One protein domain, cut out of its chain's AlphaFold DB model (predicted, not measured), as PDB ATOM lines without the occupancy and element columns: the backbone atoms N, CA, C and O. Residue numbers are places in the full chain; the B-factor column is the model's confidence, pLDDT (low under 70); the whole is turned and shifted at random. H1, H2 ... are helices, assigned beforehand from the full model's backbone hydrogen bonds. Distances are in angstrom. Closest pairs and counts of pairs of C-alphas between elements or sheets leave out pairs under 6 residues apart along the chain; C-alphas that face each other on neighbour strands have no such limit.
ATOM      1  N   VAL A 104     328.407 378.167 403.730       74.56
ATOM      2  CA  VAL A 104     327.609 377.582 404.823       74.56
ATOM      3  C   VAL A 104     327.039 376.218 404.432       74.56
ATOM      4  O   VAL A 104     327.117 375.263 405.204       74.56
ATOM      5  N   ASN A 105     326.499 376.098 403.217       76.75
ATOM      6  CA  ASN A 105     325.976 374.833 402.706       76.75
ATOM      7  C   ASN A 105     327.082 373.794 402.484       76.75
ATOM      8  O   ASN A 105     326.875 372.622 402.804       76.75
ATOM      9  N   ARG A 106     328.256 374.206 401.987       82.12
ATOM     10  CA  ARG A 106     329.410 373.309 401.828       82.12
ATOM     11  C   ARG A 106     329.901 372.786 403.177       82.12
ATOM     12  O   ARG A 106     329.950 371.574 403.365       82.12
ATOM     13  N   SER A 107     330.151 373.670 404.141       82.12
ATOM     14  CA  SER A 107     330.590 373.293 405.491       82.12
ATOM     15  C   SER A 107     329.557 372.430 406.215       82.12
ATOM     16  O   SER A 107     329.912 371.459 406.882       82.12
ATOM     17  N   ARG A 108     328.261 372.736 406.052       82.38
ATOM     18  CA  ARG A 108     327.174 371.898 406.572       82.38
ATOM     19  C   ARG A 108     327.208 370.503 405.955       82.38
ATOM     20  O   ARG A 108     327.108 369.527 406.689       82.38
ATOM     21  N   ARG A 109     327.333 370.401 404.630       85.94
ATOM     22  CA  ARG A 109     327.408 369.113 403.934       85.94
ATOM     23  C   ARG A 109     328.600 368.289 404.411       85.94
ATOM     24  O   ARG A 109     328.433 367.108 404.678       85.94
ATOM     25  N   GLU A 110     329.775 368.896 404.544       88.75
ATOM     26  CA  GLU A 110     330.963 368.204 405.053       88.75
ATOM     27  C   GLU A 110     330.761 367.658 406.464       88.75
ATOM     28  O   GLU A 110     331.084 366.501 406.718       88.75
ATOM     29  N   ARG A 111     330.177 368.461 407.363       87.75
ATOM     30  CA  ARG A 111     329.824 368.010 408.714       87.75
ATOM     31  C   ARG A 111     328.875 366.812 408.663       87.75
ATOM     32  O   ARG A 111     329.154 365.794 409.275       87.75
ATOM     33  N   LEU A 112     327.810 366.901 407.863       87.12
ATOM     34  CA  LEU A 112     326.834 365.818 407.719       87.12
ATOM     35  C   LEU A 112     327.446 364.547 407.113       87.12
ATOM     36  O   LEU A 112     327.052 363.451 407.496       87.12
ATOM     37  N   LEU A 113     328.413 364.673 406.200       89.06
ATOM     38  CA  LEU A 113     329.156 363.529 405.668       89.06
ATOM     39  C   LEU A 113     330.064 362.889 406.724       89.06
ATOM     40  O   LEU A 113     330.113 361.662 406.787       89.06
ATOM     41  N   ARG A 114     330.743 363.685 407.564       89.88
ATOM     42  CA  ARG A 114     331.518 363.166 408.708       89.88
ATOM     43  C   ARG A 114     330.618 362.431 409.693       89.88
ATOM     44  O   ARG A 114     330.941 361.315 410.087       89.88
ATOM     45  N   ASP A 115     329.478 363.022 410.036       88.06
ATOM     46  CA  ASP A 115     328.520 362.435 410.973       88.06
ATOM     47  C   ASP A 115     327.925 361.129 410.428       88.06
ATOM     48  O   ASP A 115     327.817 360.136 411.153       88.06
ATOM     49  N   ASP A 116     327.571 361.101 409.139       87.50
ATOM     50  CA  ASP A 116     327.073 359.893 408.477       87.50
ATOM     51  C   ASP A 116     328.153 358.808 408.399       87.50
ATOM     52  O   ASP A 116     327.865 357.651 408.709       87.50
ATOM     53  N   PHE A 117     329.400 359.170 408.070       88.31
ATOM     54  CA  PHE A 117     330.534 358.245 408.102       88.31
ATOM     55  C   PHE A 117     330.731 357.659 409.499       88.31
ATOM     56  O   PHE A 117     330.746 356.437 409.633       88.31
ATOM     57  N   ALA A 118     330.824 358.494 410.537       88.25
ATOM     58  CA  ALA A 118     331.031 358.044 411.913       88.25
ATOM     59  C   ALA A 118     329.891 357.121 412.368       88.25
ATOM     60  O   ALA A 118     330.128 356.030 412.887       88.25
ATOM     61  N   SER A 119     328.646 357.496 412.066       86.00
ATOM     62  CA  SER A 119     327.457 356.687 412.356       86.00
ATOM     63  C   SER A 119     327.435 355.367 411.583       86.00
ATOM     64  O   SER A 119     326.934 354.351 412.070       86.00
ATOM     65  N   HIS A 120     327.909 355.358 410.339       84.00
ATOM     66  CA  HIS A 120     328.007 354.144 409.537       84.00
ATOM     67  C   HIS A 120     329.149 353.247 410.021       84.00
ATOM     68  O   HIS A 120     328.980 352.032 410.053       84.00
ATOM     69  N   ALA A 121     330.289 353.818 410.404       83.56
ATOM     70  CA  ALA A 121     331.433 353.086 410.922       83.56
ATOM     71  C   ALA A 121     331.123 352.448 412.280       83.56
ATOM     72  O   ALA A 121     331.374 351.262 412.445       83.56
ATOM     73  N   ALA A 122     330.455 353.182 413.177       81.31
ATOM     74  CA  ALA A 122     329.997 352.678 414.472       81.31
ATOM     75  C   ALA A 122     328.984 351.528 414.358       81.31
ATOM     76  O   ALA A 122     328.976 350.619 415.181       81.31
ATOM     77  N   ARG A 123     328.112 351.560 413.339       79.62
ATOM     78  CA  ARG A 123     327.148 350.477 413.065       79.62
ATOM     79  C   ARG A 123     327.755 349.321 412.279       79.62
ATOM     80  O   ARG A 123     327.250 348.201 412.331       79.62
ATOM     81  N   GLY A 124     328.771 349.609 411.477       68.00
ATOM     82  CA  GLY A 124     329.484 348.613 410.703       68.00
ATOM     83  C   GLY A 124     330.335 347.767 411.635       68.00
ATOM     84  O   GLY A 124     330.989 348.280 412.530       68.00
ATOM     85  N   SER A 125     330.406 346.461 411.394       56.69
ATOM     86  CA  SER A 125     331.354 345.570 412.080       56.69
ATOM     87  C   SER A 125     332.810 345.810 411.632       56.69
ATOM     88  O   SER A 125     333.584 344.861 411.499       56.69
ATOM     89  N   LEU A 126     333.160 347.059 411.309       60.00
ATOM     90  CA  LEU A 126     334.501 347.475 410.932       60.00
ATOM     91  C   LEU A 126     335.387 347.368 412.171       60.00
ATOM     92  O   LEU A 126     334.987 347.730 413.271       60.00
ATOM     93  N   TRP A 127     336.576 346.800 412.001       56.00
ATOM     94  CA  TRP A 127     337.542 346.698 413.085       56.00
ATOM     95  C   TRP A 127     338.130 348.087 413.384       56.00
ATOM     96  O   TRP A 127     338.551 348.753 412.436       56.00
ATOM     97  N   PRO A 128     338.204 348.515 414.659       62.47
ATOM     98  CA  PRO A 128     337.814 347.793 415.875       62.47
ATOM     99  C   PRO A 128     336.293 347.804 416.081       62.47
ATOM    100  O   PRO A 128     335.664 348.854 415.999       62.47
ATOM    101  N   LYS A 129     335.715 346.634 416.390       60.97
ATOM    102  CA  LYS A 129     334.257 346.391 416.375       60.97
ATOM    103  C   LYS A 129     333.437 347.213 417.385       60.97
ATOM    104  O   LYS A 129     332.216 347.136 417.338       60.97
ATOM    105  N   GLU A 130     334.076 347.972 418.276       66.50
ATOM    106  CA  GLU A 130     333.425 348.674 419.393       66.50
ATOM    107  C   GLU A 130     334.163 349.974 419.773       66.50
ATOM    108  O   GLU A 130     334.408 350.246 420.946       66.50
ATOM    109  N   LEU A 131     334.573 350.792 418.797       74.94
ATOM    110  CA  LEU A 131     334.967 352.166 419.133       74.94
ATOM    111  C   LEU A 131     333.711 352.987 419.494       74.94
ATOM    112  O   LEU A 131     332.732 352.940 418.740       74.94
ATOM    113  N   PRO A 132     333.727 353.763 420.598       83.25
ATOM    114  CA  PRO A 132     332.703 354.763 420.882       83.25
ATOM    115  C   PRO A 132     332.508 355.734 419.713       83.25
ATOM    116  O   PRO A 132     333.439 356.007 418.946       83.25
ATOM    117  N   THR A 133     331.297 356.275 419.579       80.88
ATOM    118  CA  THR A 133     330.932 357.193 418.490       80.88
ATOM    119  C   THR A 133     331.868 358.400 418.422       80.88
ATOM    120  O   THR A 133     332.242 358.824 417.332       80.88
ATOM    121  N   GLU A 134     332.334 358.898 419.565       84.25
ATOM    122  CA  GLU A 134     333.287 360.005 419.679       84.25
ATOM    123  C   GLU A 134     334.623 359.688 418.996       84.25
ATOM    124  O   GLU A 134     335.172 360.528 418.285       84.25
ATOM    125  N   LEU A 135     335.127 358.457 419.144       87.06
ATOM    126  CA  LEU A 135     336.359 358.032 418.474       87.06
ATOM    127  C   LEU A 135     336.147 357.871 416.967       87.06
ATOM    128  O   LEU A 135     337.043 358.192 416.189       87.06
ATOM    129  N   TRP A 136     334.959 357.443 416.531       86.44
ATOM    130  CA  TRP A 136     334.628 357.424 415.107       86.44
ATOM    131  C   TRP A 136     334.538 358.820 414.497       86.44
ATOM    132  O   TRP A 136     334.930 358.979 413.343       86.44
ATOM    133  N   HIS A 137     334.091 359.830 415.246       85.56
ATOM    134  CA  HIS A 137     334.152 361.221 414.794       85.56
ATOM    135  C   HIS A 137     335.599 361.706 414.637       85.56
ATOM    136  O   HIS A 137     335.918 362.295 413.609       85.56
ATOM    137  N   LEU A 138     336.500 361.366 415.569       87.56
ATOM    138  CA  LEU A 138     337.931 361.668 415.415       87.56
ATOM    139  C   LEU A 138     338.530 360.989 414.175       87.56
ATOM    140  O   LEU A 138     339.294 361.600 413.433       87.56
ATOM    141  N   VAL A 139     338.167 359.730 413.912       86.81
ATOM    142  CA  VAL A 139     338.579 359.041 412.678       86.81
ATOM    143  C   VAL A 139     337.992 359.734 411.445       86.81
ATOM    144  O   VAL A 139     338.698 359.894 410.451       86.81
ATOM    145  N   ALA A 140     336.729 360.168 411.501       86.62
ATOM    146  CA  ALA A 140     336.054 360.870 410.410       86.62
ATOM    147  C   ALA A 140     336.761 362.178 410.028       86.62
ATOM    148  O   ALA A 140     336.820 362.504 408.844       86.62
ATOM    149  N   ASP A 141     337.323 362.898 411.002       85.75
ATOM    150  CA  ASP A 141     338.067 364.143 410.773       85.75
ATOM    151  C   ASP A 141     339.374 363.925 409.993       85.75
ATOM    152  O   ASP A 141     339.823 364.815 409.270       85.75
ATOM    153  N   HIS A 142     339.961 362.730 410.086       85.81
ATOM    154  CA  HIS A 142     341.159 362.343 409.335       85.81
ATOM    155  C   HIS A 142     340.854 361.533 408.068       85.81
ATOM    156  O   HIS A 142     341.765 361.217 407.298       85.81
ATOM    157  N   PHE A 143     339.589 361.180 407.835       85.00
ATOM    158  CA  PHE A 143     339.179 360.389 406.683       85.00
ATOM    159  C   PHE A 143     338.932 361.268 405.450       85.00
ATOM    160  O   PHE A 143     338.428 362.389 405.528       85.00
ATOM    161  N   SER A 144     339.235 360.730 404.268       89.06
ATOM    162  CA  SER A 144     338.946 361.396 402.997       89.06
ATOM    163  C   SER A 144     337.437 361.445 402.733       89.06
ATOM    164  O   SER A 144     336.820 360.475 402.284       89.06
ATOM    165  N   LEU A 145     336.816 362.605 402.965       90.69
ATOM    166  CA  LEU A 145     335.397 362.815 402.648       90.69
ATOM    167  C   LEU A 145     335.094 362.701 401.150       90.69
ATOM    168  O   LEU A 145     333.983 362.313 400.788       90.69
ATOM    169  N   LYS A 146     336.076 362.990 400.283       91.88
ATOM    170  CA  LYS A 146     335.969 362.787 398.828       91.88
ATOM    171  C   LYS A 146     335.713 361.305 398.511       91.88
ATOM    172  O   LYS A 146     334.838 360.984 397.706       91.88
ATOM    173  N   ASP A 147     336.432 360.409 399.186       90.50
ATOM    174  CA  ASP A 147     336.311 358.961 398.999       90.50
ATOM    175  C   ASP A 147     335.009 358.417 399.588       90.50
ATOM    176  O   ASP A 147     334.315 357.622 398.946       90.50
ATOM    177  N   TYR A 148     334.632 358.887 400.783       90.81
ATOM    178  CA  TYR A 148     333.357 358.500 401.384       90.81
ATOM    179  C   TYR A 148     332.172 358.930 400.518       90.81
ATOM    180  O   TYR A 148     331.275 358.130 400.258       90.81
ATOM    181  N   ASP A 149     332.173 360.165 400.011       91.81
ATOM    182  CA  ASP A 149     331.063 360.636 399.188       91.81
ATOM    183  C   ASP A 149     330.976 359.902 397.843       91.81
ATOM    184  O   ASP A 149     329.879 359.659 397.346       91.81
ATOM    185  N   ALA A 150     332.105 359.449 397.287       91.75
ATOM    186  CA  ALA A 150     332.096 358.563 396.124       91.75
ATOM    187  C   ALA A 150     331.440 357.202 396.422       91.75
ATOM    188  O   ALA A 150     330.657 356.706 395.607       91.75
ATOM    189  N   LEU A 151     331.677 356.626 397.607       89.94
ATOM    190  CA  LEU A 151     330.963 355.424 398.063       89.94
ATOM    191  C   LEU A 151     329.460 355.688 398.234       89.94
ATOM    192  O   LEU A 151     328.636 354.843 397.875       89.94
ATOM    193  N   VAL A 152     329.083 356.848 398.778       89.62
ATOM    194  CA  VAL A 152     327.677 357.255 398.922       89.62
ATOM    195  C   VAL A 152     327.018 357.400 397.549       89.62
ATOM    196  O   VAL A 152     325.929 356.859 397.344       89.62
ATOM    197  N   ALA A 153     327.686 358.039 396.587       90.31
ATOM    198  CA  ALA A 153     327.226 358.158 395.207       90.31
ATOM    199  C   ALA A 153     327.003 356.784 394.549       90.31
ATOM    200  O   ALA A 153     325.959 356.563 393.930       90.31
ATOM    201  N   GLU A 154     327.910 355.821 394.745       89.00
ATOM    202  CA  GLU A 154     327.713 354.448 394.258       89.00
ATOM    203  C   GLU A 154     326.501 353.767 394.918       89.00
ATOM    204  O   GLU A 154     325.718 353.080 394.264       89.00
ATOM    205  N   ARG A 155     326.284 353.960 396.222       88.12
ATOM    206  CA  ARG A 155     325.090 353.418 396.895       88.12
ATOM    207  C   ARG A 155     323.804 354.063 396.381       88.12
ATOM    208  O   ARG A 155     322.775 353.388 396.313       88.12
ATOM    209  N   LEU A 156     323.848 355.353 396.050       87.12
ATOM    210  CA  LEU A 156     322.721 356.084 395.474       87.12
ATOM    211  C   LEU A 156     322.400 355.599 394.061       87.12
ATOM    212  O   LEU A 156     321.218 355.459 393.751       87.12
ATOM    213  N   SER A 157     323.408 355.271 393.246       87.62
ATOM    214  CA  SER A 157     323.192 354.775 391.879       87.62
ATOM    215  C   SER A 157     322.361 353.490 391.855       87.62
ATOM    216  O   SER A 157     321.464 353.347 391.032       87.62
ATOM    217  N   ARG A 158     322.545 352.603 392.843       86.56
ATOM    218  CA  ARG A 158     321.744 351.370 392.998       86.56
ATOM    219  C   ARG A 158     320.276 351.623 393.356       86.56
ATOM    220  O   ARG A 158     319.450 350.728 393.218       86.56
ATOM    221  N   LYS A 159     319.954 352.813 393.870       86.62
ATOM    222  CA  LYS A 159     318.599 353.238 394.267       86.62
ATOM    223  C   LYS A 159     317.991 354.241 393.282       86.62
ATOM    224  O   LYS A 159     316.933 354.818 393.570       86.62
TER     225      LYS A 159
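This is residues 104 to 159 of the 372 residues of an uncharacterized protein of Pseudomassariella vexata (UniProt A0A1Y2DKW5). A long helix, H1, is the spine of this small flat domain: the chain turns through a loop and folds back so that the short helix H2 packs slantwise on H1's residues 114 to 122, and H3 then starts beside the middle of H1 and heads away from it, about perpendicular. The two tips, residues 104 to 109 of H1 and residues 153 to 159, stick out from the body. The printed part has 56 residues with three named helices, in the order H1, H2, H3, and no named strand; its class is all helix. It is compact, with a radius of gyration of the C-alphas of 11.7 A, and spans 29 by 29 by 15 A.

Find C-alpha 104 at (327.609, 377.582, 404.823); from there H1, residues 104 to 123, runs 28.3 A to C-alpha 123 at (327.148, 350.477, 413.065). Next look at residues 133 to 142, which form H2, 14.7 A long. H3, residues 145 to 157, covers 18.2 A and ends with C-alpha 157 at (323.192, 354.775, 391.879).

Look first at H1, which touches H2 with residues 114 to 122 alone; the closest C-alphas, those of Ala 118 and Trp 136, are 4.9 A apart. H1 and H2 run opposite ways at a steep tilt of 54 degrees. Residues 110 to 117 of H1 touch residues 145 to 149 of H3; the closest C-alphas, those of Leu 113 and Leu 145, are 7.0 A apart. The lines of H1 and H3 are about perpendicular, at 77 degrees. H2 and H3 are apart. In H1 and H3 every O i to N i+4 pair is within hydrogen-bond range; in H2, 5 of 6 are.

The C-alphas of Val 104 and Lys 129, the two farthest apart, are 33.9 A from each other. The printed part has no cut. The link from H1 to H2 is short, with 9 residues, and that from H2 to H3 is tight, with 2. Look in the B-factor column at residues 124 to 130, where the pLDDT of this model is under 70; the mean of the printed part is 83.1.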